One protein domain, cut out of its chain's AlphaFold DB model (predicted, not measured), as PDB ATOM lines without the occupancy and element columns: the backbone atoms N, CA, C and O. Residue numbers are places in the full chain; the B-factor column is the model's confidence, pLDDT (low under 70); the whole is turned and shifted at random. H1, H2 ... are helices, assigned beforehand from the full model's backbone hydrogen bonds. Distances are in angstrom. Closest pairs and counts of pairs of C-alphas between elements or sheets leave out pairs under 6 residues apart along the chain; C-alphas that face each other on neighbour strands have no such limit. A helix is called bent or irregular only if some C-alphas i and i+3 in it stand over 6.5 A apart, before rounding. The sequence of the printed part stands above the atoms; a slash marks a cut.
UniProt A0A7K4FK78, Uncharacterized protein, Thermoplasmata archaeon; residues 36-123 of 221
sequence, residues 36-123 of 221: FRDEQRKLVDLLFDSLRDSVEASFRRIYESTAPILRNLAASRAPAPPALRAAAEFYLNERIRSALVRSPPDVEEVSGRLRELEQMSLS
ATOM      1  N   PHE A  36     127.018 121.149 189.271       58.06
ATOM      2  CA  PHE A  36     128.108 121.747 188.502       58.06
ATOM      3  C   PHE A  36     127.812 121.622 186.999       58.06
ATOM      4  O   PHE A  36     127.052 120.759 186.556       58.06
ATOM      5  N   ARG A  37     128.385 122.523 186.193       58.94
ATOM      6  CA  ARG A  37     128.070 122.607 184.757       58.94
ATOM      7  C   ARG A  37     128.331 121.306 183.996       58.94
ATOM      8  O   ARG A  37     127.631 121.042 183.023       58.94
ATOM      9  N   ASP A  38     129.297 120.509 184.436       57.50
ATOM     10  CA  ASP A  38     129.622 119.239 183.790       57.50
ATOM     11  C   ASP A  38     128.592 118.152 184.129       57.50
ATOM     12  O   ASP A  38     128.187 117.397 183.253       57.50
ATOM     13  N   GLU A  39     128.066 118.127 185.352       61.91
ATOM     14  CA  GLU A  39     126.970 117.246 185.769       61.91
ATOM     15  C   GLU A  39     125.639 117.645 185.120       61.91
ATOM     16  O   GLU A  39     124.867 116.775 184.724       61.91
ATOM     17  N   GLN A  40     125.394 118.947 184.930       58.97
ATOM     18  CA  GLN A  40     124.264 119.423 184.124       58.97
ATOM     19  C   GLN A  40     124.384 118.951 182.672       58.97
ATOM     20  O   GLN A  40     123.396 118.481 182.119       58.97
ATOM     21  N   ARG A  41     125.577 119.033 182.063       66.81
ATOM     22  CA  ARG A  41     125.812 118.502 180.709       66.81
ATOM     23  C   ARG A  41     125.570 117.003 180.643       66.81
ATOM     24  O   ARG A  41     124.777 116.587 179.816       66.81
ATOM     25  N   LYS A  42     126.144 116.220 181.561       71.00
ATOM     26  CA  LYS A  42     125.935 114.764 181.611       71.00
ATOM     27  C   LYS A  42     124.453 114.393 181.724       71.00
ATOM     28  O   LYS A  42     124.010 113.479 181.042       71.00
ATOM     29  N   LEU A  43     123.681 115.094 182.561       67.69
ATOM     30  CA  LEU A  43     122.235 114.864 182.664       67.69
ATOM     31  C   LEU A  43     121.486 115.272 181.401       67.69
ATOM     32  O   LEU A  43     120.554 114.586 180.999       67.69
ATOM     33  N   VAL A  44     121.865 116.392 180.792       68.31
ATOM     34  CA  VAL A  44     121.277 116.852 179.535       68.31
ATOM     35  C   VAL A  44     121.550 115.836 178.425       68.31
ATOM     36  O   VAL A  44     120.610 115.451 177.740       68.31
ATOM     37  N   ASP A  45     122.781 115.346 178.306       69.44
ATOM     38  CA  ASP A  45     123.172 114.317 177.339       69.44
ATOM     39  C   ASP A  45     122.385 113.016 177.575       69.44
ATOM     40  O   ASP A  45     121.760 112.506 176.649       69.44
ATOM     41  N   LEU A  46     122.288 112.550 178.828       69.88
ATOM     42  CA  LEU A  46     121.502 111.363 179.189       69.88
ATOM     43  C   LEU A  46     120.006 111.525 178.857       69.88
ATOM     44  O   LEU A  46     119.369 110.608 178.335       69.88
ATOM     45  N   LEU A  47     119.428 112.696 179.142       68.25
ATOM     46  CA  LEU A  47     118.039 113.003 178.799       68.25
ATOM     47  C   LEU A  47     117.842 113.045 177.283       68.25
ATOM     48  O   LEU A  47     116.842 112.521 176.797       68.25
ATOM     49  N   PHE A  48     118.780 113.624 176.534       70.94
ATOM     50  CA  PHE A  48     118.723 113.657 175.077       70.94
ATOM     51  C   PHE A  48     118.840 112.266 174.456       70.94
ATOM     52  O   PHE A  48     118.098 111.986 173.515       70.94
ATOM     53  N   ASP A  49     119.693 111.397 174.994       74.31
ATOM     54  CA  ASP A  49     119.798 110.004 174.556       74.31
ATOM     55  C   ASP A  49     118.493 109.249 174.839       74.31
ATOM     56  O   ASP A  49     117.893 108.683 173.926       74.31
ATOM     57  N   SER A  50     117.954 109.354 176.060       73.12
ATOM     58  CA  SER A  50     116.671 108.717 176.406       73.12
ATOM     59  C   SER A  50     115.495 109.240 175.567       73.12
ATOM     60  O   SER A  50     114.599 108.486 175.171       73.12
ATOM     61  N   LEU A  51     115.498 110.538 175.251       73.31
ATOM     62  CA  LEU A  51     114.492 111.158 174.402       73.31
ATOM     63  C   LEU A  51     114.631 110.676 172.960       73.31
ATOM     64  O   LEU A  51     113.616 110.382 172.330       73.31
ATOM     65  N   ARG A  52     115.860 110.566 172.440       77.06
ATOM     66  CA  ARG A  52     116.130 110.031 171.102       77.06
ATOM     67  C   ARG A  52     115.586 108.612 170.973       77.06
ATOM     68  O   ARG A  52     114.819 108.362 170.044       77.06
ATOM     69  N   ASP A  53     115.885 107.743 171.932       79.50
ATOM     70  CA  ASP A  53     115.413 106.356 171.936       79.50
ATOM     71  C   ASP A  53     113.880 106.274 171.992       79.50
ATOM     72  O   ASP A  53     113.249 105.497 171.270       79.50
ATOM     73  N   SER A  54     113.251 107.120 172.815       79.12
ATOM     74  CA  SER A  54     111.790 107.200 172.936       79.12
ATOM     75  C   SER A  54     111.116 107.691 171.647       79.12
ATOM     76  O   SER A  54     110.084 107.152 171.215       79.12
ATOM     77  N   VAL A  55     111.715 108.694 170.999       81.81
ATOM     78  CA  VAL A  55     111.266 109.219 169.708       81.81
ATOM     79  C   VAL A  55     111.408 108.141 168.638       81.81
ATOM     80  O   VAL A  55     110.413 107.816 167.987       81.81
ATOM     81  N   GLU A  56     112.578 107.511 168.508       84.38
ATOM     82  CA  GLU A  56     112.800 106.423 167.550       84.38
ATOM     83  C   GLU A  56     111.799 105.282 167.768       84.38
ATOM     84  O   GLU A  56     111.154 104.838 166.818       84.38
ATOM     85  N   ALA A  57     111.585 104.847 169.013       88.12
ATOM     86  CA  ALA A  57     110.628 103.791 169.332       88.12
ATOM     87  C   ALA A  57     109.186 104.150 168.942       88.12
ATOM     88  O   ALA A  57     108.402 103.272 168.569       88.12
ATOM     89  N   SER A  58     108.815 105.427 169.035       88.50
ATOM     90  CA  SER A  58     107.491 105.910 168.634       88.50
ATOM     91  C   SER A  58     107.342 105.928 167.113       88.50
ATOM     92  O   SER A  58     106.355 105.408 166.588       88.50
ATOM     93  N   PHE A  59     108.349 106.432 166.398       89.06
ATOM     94  CA  PHE A  59     108.391 106.404 164.936       89.06
ATOM     95  C   PHE A  59     108.426 104.978 164.379       89.06
ATOM     96  O   PHE A  59     107.701 104.679 163.433       89.06
ATOM     97  N   ARG A  60     109.174 104.073 165.020       91.50
ATOM     98  CA  ARG A  60     109.201 102.643 164.700       91.50
ATOM     99  C   ARG A  60     107.814 102.021 164.801       91.50
ATOM    100  O   ARG A  60     107.363 101.405 163.845       91.50
ATOM    101  N   ARG A  61     107.101 102.235 165.913       92.62
ATOM    102  CA  ARG A  61     105.732 101.715 166.097       92.62
ATOM    103  C   ARG A  61     104.769 102.217 165.018       92.62
ATOM    104  O   ARG A  61     103.961 101.444 164.497       92.62
ATOM    105  N   ILE A  62     104.858 103.497 164.657       91.69
ATOM    106  CA  ILE A  62     104.050 104.070 163.572       91.69
ATOM    107  C   ILE A  62     104.421 103.417 162.236       91.69
ATOM    108  O   ILE A  62     103.533 102.992 161.500       91.69
ATOM    109  N   TYR A  63     105.711 103.289 161.930       92.88
ATOM    110  CA  TYR A  63     106.165 102.659 160.695       92.88
ATOM    111  C   TYR A  63     105.716 101.200 160.599       92.88
ATOM    112  O   TYR A  63     105.069 100.826 159.630       92.88
ATOM    113  N   GLU A  64     105.993 100.377 161.608       92.12
ATOM    114  CA  GLU A  64     105.683  98.942 161.598       92.12
ATOM    115  C   GLU A  64     104.184  98.674 161.429       92.12
ATOM    116  O   GLU A  64     103.791  97.808 160.646       92.12
ATOM    117  N   SER A  65     103.338  99.462 162.101       92.06
ATOM    118  CA  SER A  65     101.878  99.346 161.978       92.06
ATOM    119  C   SER A  65     101.336  99.811 160.622       92.06
ATOM    120  O   SER A  65     100.274  99.355 160.198       92.06
ATOM    121  N   THR A  66     102.054 100.689 159.915       89.94
ATOM    122  CA  THR A  66     101.583 101.296 158.659       89.94
ATOM    123  C   THR A  66     102.341 100.843 157.415       89.94
ATOM    124  O   THR A  66     101.876 101.090 156.303       89.94
ATOM    125  N   ALA A  67     103.435 100.094 157.559       91.31
ATOM    126  CA  ALA A  67     104.244  99.596 156.451       91.31
ATOM    127  C   ALA A  67     103.436  98.766 155.432       91.31
ATOM    128  O   ALA A  67     103.589  99.011 154.231       91.31
ATOM    129  N   PRO A  68     102.526  97.846 155.825       92.25
ATOM    130  CA  PRO A  68     101.681  97.147 154.857       92.25
ATOM    131  C   PRO A  68     100.778  98.102 154.066       92.25
ATOM    132  O   PRO A  68     100.591  97.923 152.865       92.25
ATOM    133  N   ILE A  69     100.241  99.138 154.716       91.62
ATOM    134  CA  ILE A  69      99.377 100.136 154.074       91.62
ATOM    135  C   ILE A  69     100.196 100.961 153.079       91.62
ATOM    136  O   ILE A  69      99.798 101.085 151.925       91.62
ATOM    137  N   LEU A  70     101.364 101.461 153.490       91.88
ATOM    138  CA  LEU A  70     102.268 102.227 152.628       91.88
ATOM    139  C   LEU A  70     102.690 101.433 151.386       91.88
ATOM    140  O   LEU A  70     102.646 101.966 150.281       91.88
ATOM    141  N   ARG A  71     103.003 100.138 151.538       91.62
ATOM    142  CA  ARG A  71     103.310  99.243 150.406       91.62
ATOM    143  C   ARG A  71     102.136  99.106 149.437       91.62
ATOM    144  O   ARG A  71     102.334  99.184 148.228       91.62
ATOM    145  N   ASN A  72     100.916  98.929 149.947       91.94
ATOM    146  CA  ASN A  72      99.716  98.835 149.110       91.94
ATOM    147  C   ASN A  72      99.412 100.150 148.374       91.94
ATOM    148  O   ASN A  72      99.045 100.127 147.196       91.94
ATOM    149  N   LEU A  73      99.590 101.291 149.050       91.19
ATOM    150  CA  LEU A  73      99.437 102.612 148.442       91.19
ATOM    151  C   LEU A  73     100.449 102.808 147.308       91.19
ATOM    152  O   LEU A  73     100.048 103.170 146.203       91.19
ATOM    153  N   ALA A  74     101.721 102.468 147.536       91.19
ATOM    154  CA  ALA A  74     102.761 102.531 146.514       91.19
ATOM    155  C   ALA A  74     102.452 101.625 145.307       91.19
ATOM    156  O   ALA A  74     102.515 102.078 144.164       91.19
ATOM    157  N   ALA A  75     102.022 100.378 145.546       91.69
ATOM    158  CA  ALA A  75     101.632  99.443 144.484       91.69
ATOM    159  C   ALA A  75     100.454  99.963 143.641       91.69
ATOM    160  O   ALA A  75     100.408  99.758 142.428       91.69
ATOM    161  N   SER A  76      99.529 100.684 144.277       92.44
ATOM    162  CA  SER A  76      98.367 101.297 143.623       92.44
ATOM    163  C   SER A  76      98.654 102.695 143.058       92.44
ATOM    164  O   SER A  76      97.736 103.354 142.575       92.44
ATOM    165  N   ARG A  77      99.910 103.172 143.125       89.38
ATOM    166  CA  ARG A  77     100.334 104.542 142.772       89.38
ATOM    167  C   ARG A  77      99.532 105.641 143.483       89.38
ATOM    168  O   ARG A  77      99.393 106.752 142.972       89.38
ATOM    169  N   ALA A  78      99.001 105.333 144.662       90.31
ATOM    170  CA  ALA A  78      98.303 106.282 145.510       90.31
ATOM    171  C   ALA A  78      99.314 107.015 146.409       90.31
ATOM    172  O   ALA A  78     100.222 106.383 146.956       90.31
ATOM    173  N   PRO A  79      99.177 108.339 146.599       87.81
ATOM    174  CA  PRO A  79     100.092 109.089 147.447       87.81
ATOM    175  C   PRO A  79      99.938 108.685 148.918       87.81
ATOM    176  O   PRO A  79      98.828 108.621 149.451       87.81
ATOM    177  N   ALA A  80     101.064 108.463 149.597       89.88
ATOM    178  CA  ALA A  80     101.079 108.221 151.035       89.88
ATOM    179  C   ALA A  80     100.620 109.474 151.814       89.88
ATOM    180  O   ALA A  80     101.085 110.583 151.509       89.88
ATOM    181  N   PRO A  81      99.767 109.328 152.850       92.00
ATOM    182  CA  PRO A  81      99.415 110.429 153.739       92.00
ATOM    183  C   PRO A  81     100.673 111.094 154.327       92.00
ATOM    184  O   PRO A  81     101.563 110.371 154.785       92.00
ATOM    185  N   PRO A  82     100.765 112.440 154.372       91.81
ATOM    186  CA  PRO A  82     101.999 113.138 154.750       91.81
ATOM    187  C   PRO A  82     102.593 112.707 156.096       91.81
ATOM    188  O   PRO A  82     103.803 112.538 156.196       91.81
ATOM    189  N   ALA A  83     101.751 112.476 157.108       89.88
ATOM    190  CA  ALA A  83     102.199 112.035 158.429       89.88
ATOM    191  C   ALA A  83     102.822 110.627 158.406       89.88
ATOM    192  O   ALA A  83     103.838 110.392 159.054       89.88
ATOM    193  N   LEU A  84     102.245 109.703 157.628       91.00
ATOM    194  CA  LEU A  84     102.769 108.339 157.498       91.00
ATOM    195  C   LEU A  84     104.057 108.314 156.680       91.00
ATOM    196  O   LEU A  84     104.996 107.610 157.038       91.00
ATOM    197  N   ARG A  85     104.118 109.130 155.620       93.31
ATOM    198  CA  ARG A  85     105.337 109.332 154.833       93.31
ATOM    199  C   ARG A  85     106.476 109.840 155.714       93.31
ATOM    200  O   ARG A  85     107.521 109.208 155.745       93.31
ATOM    201  N   ALA A  86     106.248 110.915 156.471       91.25
ATOM    202  CA  ALA A  86     107.265 111.493 157.349       91.25
ATOM    203  C   ALA A  86     107.757 110.489 158.401       91.25
ATOM    204  O   ALA A  86     108.954 110.411 158.670       91.25
ATOM    205  N   ALA A  87     106.849 109.686 158.968       90.88
ATOM    206  CA  ALA A  87     107.233 108.678 159.944       90.88
ATOM    207  C   ALA A  87     108.089 107.554 159.342       90.88
ATOM    208  O   ALA A  87     109.076 107.139 159.950       90.88
ATOM    209  N   ALA A  88     107.734 107.095 158.141       93.81
ATOM    210  CA  ALA A  88     108.492 106.084 157.417       93.81
ATOM    211  C   ALA A  88     109.864 106.601 156.967       93.81
ATOM    212  O   ALA A  88     110.864 105.917 157.169       93.81
ATOM    213  N   GLU A  89     109.922 107.812 156.407       95.19
ATOM    214  CA  GLU A  89     111.171 108.465 156.005       95.19
ATOM    215  C   GLU A  89     112.106 108.636 157.204       95.19
ATOM    216  O   GLU A  89     113.260 108.220 157.126       95.19
ATOM    217  N   PHE A  90     111.618 109.162 158.333       93.69
ATOM    218  CA  PHE A  90     112.429 109.311 159.543       93.69
ATOM    219  C   PHE A  90     113.007 107.968 160.007       93.69
ATOM    220  O   PHE A  90     114.219 107.834 160.165       93.69
ATOM    221  N   TYR A  91     112.149 106.955 160.174       94.56
ATOM    222  CA  TYR A  91     112.575 105.653 160.679       94.56
ATOM    223  C   TYR A  91     113.572 104.962 159.740       94.56
ATOM    224  O   TYR A  91     114.618 104.493 160.183       94.56
ATOM    225  N   LEU A  92     113.289 104.914 158.435       96.38
ATOM    226  CA  LEU A  92     114.154 104.235 157.468       96.38
ATOM    227  C   LEU A  92     115.519 104.922 157.333       96.38
ATOM    228  O   LEU A  92     116.533 104.225 157.287       96.38
ATOM    229  N   ASN A  93     115.563 106.258 157.326       95.94
ATOM    230  CA  ASN A  93     116.828 106.994 157.301       95.94
ATOM    231  C   ASN A  93     117.643 106.764 158.582       95.94
ATOM    232  O   ASN A  93     118.850 106.542 158.496       95.94
ATOM    233  N   GLU A  94     117.002 106.726 159.755       93.94
ATOM    234  CA  GLU A  94     117.692 106.397 161.006       93.94
ATOM    235  C   GLU A  94     118.287 104.987 160.981       93.94
ATOM    236  O   GLU A  94     119.450 104.795 161.332       93.94
ATOM    237  N   ARG A  95     117.537 103.998 160.478       95.75
ATOM    238  CA  ARG A  95     118.044 102.625 160.337       95.75
ATOM    239  C   ARG A  95     119.240 102.533 159.395       95.75
ATOM    240  O   ARG A  95     120.191 101.824 159.715       95.75
ATOM    241  N   ILE A  96     119.227 103.262 158.276       97.00
ATOM    242  CA  ILE A  96     120.372 103.333 157.354       97.00
ATOM    243  C   ILE A  96     121.595 103.912 158.069       97.00
ATOM    244  O   ILE A  96     122.661 103.299 158.040       97.00
ATOM    245  N   ARG A  97     121.444 105.054 158.751       95.69
ATOM    246  CA  ARG A  97     122.549 105.692 159.485       95.69
ATOM    247  C   ARG A  97     123.097 104.786 160.582       95.69
ATOM    248  O   ARG A  97     124.298 104.545 160.627       95.69
ATOM    249  N   SER A  98     122.223 104.215 161.406       94.31
ATOM    250  CA  SER A  98     122.599 103.281 162.469       94.31
ATOM    251  C   SER A  98     123.379 102.083 161.916       94.31
ATOM    252  O   SER A  98     124.426 101.724 162.452       94.31
ATOM    253  N   ALA A  99     122.929 101.498 160.801       97.38
ATOM    254  CA  ALA A  99     123.614 100.387 160.146       97.38
ATOM    255  C   ALA A  99     124.994 100.778 159.581       97.38
ATOM    256  O   ALA A  99     125.922  99.969 159.644       97.38
ATOM    257  N   LEU A 100     125.158 102.014 159.093       96.75
ATOM    258  CA  LEU A 100     126.445 102.552 158.634       96.75
ATOM    259  C   LEU A 100     127.412 102.850 159.786       96.75
ATOM    260  O   LEU A 100     128.613 102.669 159.618       96.75
ATOM    261  N   VAL A 101     126.924 103.295 160.948       95.06
ATOM    262  CA  VAL A 101     127.757 103.647 162.116       95.06
ATOM    263  C   VAL A 101     128.314 102.414 162.838       95.06
ATOM    264  O   VAL A 101     129.386 102.489 163.445       95.06
ATOM    265  N   ARG A 102     127.641 101.257 162.741       94.75
ATOM    266  CA  ARG A 102     128.133  99.995 163.318       94.75
ATOM    267  C   ARG A 102     129.562  99.675 162.862       94.75
ATOM    268  O   ARG A 102     130.011 100.062 161.784       94.75
ATOM    269  N   SER A 103     130.283  98.953 163.714       88.56
ATOM    270  CA  SER A 103     131.648  98.494 163.447       88.56
ATOM    271  C   SER A 103     131.721  96.972 163.633       88.56
ATOM    272  O   SER A 103     131.753  96.517 164.776       88.56
ATOM    273  N   PRO A 104     131.723  96.174 162.542       91.44
ATOM    274  CA  PRO A 104     131.632  96.592 161.135       91.44
ATOM    275  C   PRO A 104     130.225  97.093 160.733       91.44
ATOM    276  O   PRO A 104     129.247  96.740 161.396       91.44
ATOM    277  N   PRO A 105     130.106  97.887 159.651       95.44
ATOM    278  CA  PRO A 105     128.817  98.341 159.135       95.44
ATOM    279  C   PRO A 105     127.988  97.179 158.574       95.44
ATOM    280  O   PRO A 105     128.526  96.231 157.996       95.44
ATOM    281  N   ASP A 106     126.666  97.284 158.704       96.88
ATOM    282  CA  ASP A 106     125.709  96.276 158.240       96.88
ATOM    283  C   ASP A 106     125.203  96.612 156.828       96.88
ATOM    284  O   ASP A 106     124.194  97.293 156.630       96.88
ATOM    285  N   VAL A 107     125.956  96.163 155.820       95.19
ATOM    286  CA  VAL A 107     125.680  96.463 154.403       95.19
ATOM    287  C   VAL A 107     124.357  95.849 153.928       95.19
ATOM    288  O   VAL A 107     123.679  96.423 153.070       95.19
ATOM    289  N   GLU A 108     123.972  94.696 154.481       96.31
ATOM    290  CA  GLU A 108     122.716  94.029 154.136       96.31
ATOM    291  C   GLU A 108     121.518  94.834 154.642       96.31
ATOM    292  O   GLU A 108     120.582  95.089 153.875       96.31
ATOM    293  N   GLU A 109     121.576  95.310 155.892       97.12
ATOM    294  CA  GLU A 109     120.547  96.185 156.446       97.12
ATOM    295  C   GLU A 109     120.423  97.474 155.622       97.12
ATOM    296  O   GLU A 109     119.317  97.806 155.188       97.12
ATOM    297  N   VAL A 110     121.540  98.149 155.315       97.75
ATOM    298  CA  VAL A 110     121.550  99.365 154.480       97.75
ATOM    299  C   VAL A 110     120.875  99.114 153.127       97.75
ATOM    300  O   VAL A 110     119.950  99.835 152.747       97.75
ATOM    301  N   SER A 111     121.273  98.055 152.417       97.00
ATOM    302  CA  SER A 111     120.686  97.686 151.122       97.00
ATOM    303  C   SER A 111     119.189  97.364 151.226       97.00
ATOM    304  O   SER A 111     118.393  97.737 150.358       97.00
ATOM    305  N   GLY A 112     118.768  96.689 152.299       96.75
ATOM    306  CA  GLY A 112     117.362  96.412 152.587       96.75
ATOM    307  C   GLY A 112     116.538  97.685 152.783       96.75
ATOM    308  O   GLY A 112     115.498  97.844 152.145       96.75
ATOM    309  N   ARG A 113     117.019  98.617 153.613       96.44
ATOM    310  CA  ARG A 113     116.312  99.874 153.904       96.44
ATOM    311  C   ARG A 113     116.240 100.800 152.683       96.44
ATOM    312  O   ARG A 113     115.188 101.383 152.439       96.44
ATOM    313  N   LEU A 114     117.303 100.880 151.876       96.56
ATOM    314  CA  LEU A 114     117.302 101.640 150.618       96.56
ATOM    315  C   LEU A 114     116.262 101.113 149.622       96.56
ATOM    316  O   LEU A 114     115.543 101.897 149.006       96.56
ATOM    317  N   ARG A 115     116.135  99.784 149.500       95.56
ATOM    318  CA  ARG A 115     115.087  99.167 148.672       95.56
ATOM    319  C   ARG A 115     113.687  99.503 149.171       95.56
ATOM    320  O   ARG A 115     112.801  99.718 148.354       95.56
ATOM    321  N   GLU A 116     113.473  99.545 150.485       94.75
ATOM    322  CA  GLU A 116     112.172  99.921 151.052       94.75
ATOM    323  C   GLU A 116     111.818 101.386 150.757       94.75
ATOM    324  O   GLU A 116     110.681 101.651 150.362       94.75
ATOM    325  N   LEU A 117     112.780 102.313 150.868       95.06
ATOM    326  CA  LEU A 117     112.582 103.713 150.472       95.06
ATOM    327  C   LEU A 117     112.179 103.821 148.994       95.06
ATOM    328  O   LEU A 117     111.173 104.451 148.672       95.06
ATOM    329  N   GLU A 118     112.909 103.143 148.107       93.06
ATOM    330  CA  GLU A 118     112.642 103.133 146.664       93.06
ATOM    331  C   GLU A 118     111.257 102.550 146.333       93.06
ATOM    332  O   GLU A 118     110.455 103.186 145.648       93.06
ATOM    333  N   GLN A 119     110.935 101.366 146.866       92.50
ATOM    334  CA  GLN A 119     109.660 100.679 146.619       92.50
ATOM    335  C   GLN A 119     108.447 101.503 147.050       92.50
ATOM    336  O   GLN A 119     107.390 101.415 146.428       92.50
ATOM    337  N   MET A 120     108.589 102.286 148.119       92.00
ATOM    338  CA  MET A 120     107.519 103.125 148.651       92.00
ATOM    339  C   MET A 120     107.573 104.569 148.129       92.00
ATOM    340  O   MET A 120     106.745 105.381 148.537       92.00
ATOM    341  N   SER A 121     108.505 104.887 147.217       91.94
ATOM    342  CA  SER A 121     108.738 106.247 146.703       91.94
ATOM    343  C   SER A 121     108.932 107.278 147.826       91.94
ATOM    344  O   SER A 121     108.375 108.375 147.790       91.94
ATOM    345  N   LEU A 122     109.690 106.889 148.853       94.06
ATOM    346  CA  LEU A 122     110.034 107.696 150.019       94.06
ATOM    347  C   LEU A 122     111.414 108.335 149.847       94.06
ATOM    348  O   LEU A 122     112.288 107.804 149.160       94.06
ATOM    349  N   SER A 123     111.618 109.467 150.510       94.25
ATOM    350  CA  SER A 123     112.840 110.257 150.387       94.25
ATOM    351  C   SER A 123     113.955 109.731 151.293       94.25
ATOM    352  O   SER A 123     113.762 109.484 152.486       94.25
TER     353      SER A 123
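What this domain is: This is residues 36 to 123 of the 221 residues of an uncharacterized protein of Thermoplasmata archaeon (UniProt A0A7K4FK78). One long helix, H1, reaches out from a small body in which a helical hairpin, H2 and H3, packs on it through the first part of H2. Residues 36 to 54, of which 37 to 54 belong to the long arm H1a, stand free and stick out bare, while beyond a bend the short second arm H1b comes close to the last residue of H3, Gln 119. The printed part has 88 residues with three named helices, H1, H2 and H3 in that order along the chain, and no named strand; its class is all helix. The whole is loose, with a radius of gyration of the C-alphas of 16.1 A, and elongated, spanning 58 by 30 by 18 A.

How they stand to each other: H1, residues 37 to 75, was assigned as one helix by its hydrogen bonds but is bent: C-alphas 65 and 68 are 7.5 A apart. Its arms, H1a with residues 37 to 65 and H1b with residues 68 to 75, stand at a steep tilt of 65 degrees. H1a touches H2, residues 82 to 101, opposite ways at a steep tilt of 60 degrees. H1a touches H2 with residues 56 to 63 alone, and H2 touches H1a with residues 84 to 91 alone; their closest C-alphas, those of Tyr 63 and Ala 88, are 5.3 A apart. H1b and H2 are close but not clearly touching, about perpendicular at 80 degrees, with the closest C-alphas, of Leu 70 and Leu 84, 7.8 A apart. H2 and H3, residues 107 to 119, form a helical hairpin: they touch, opposite ways at a shallow tilt of 19 degrees, with the closest C-alphas, of Ile 96 and Val 110, 5.0 A apart. H1b and H3 are close but not clearly touching, with the closest C-alphas, of Ala 74 and Gln 119, 7.1 A apart. H1a and H3 are apart. In H1a, H1b, H2 and H3 every O i to N i+4 pair is within hydrogen-bond range.

Where its parts are: H1a begins at C-alpha 37 at (128.070, 122.607, 184.757) and measures 41.8 A from first to last C-alpha; H1b measures 10.6 A. H2 begins at C-alpha 82 at (101.999, 113.138, 154.750) and measures 28.4 A. H3 measures 18.3 A and ends at C-alpha 119 at (109.660, 100.679, 146.619).

The domain as a whole: The two C-alphas farthest apart, those of Phe 36 and Ser 76, are 57.6 A apart. Without residues 36 to 54, the body of 69 residues spans 38 by 23 by 16 A. The printed part has no cut; the link from H1 to H2 is short and that from H2 to H3 is tight. The mean pLDDT of the printed part is 87.6, and it is under 70 at residues 36 to 41 and 43 to 47.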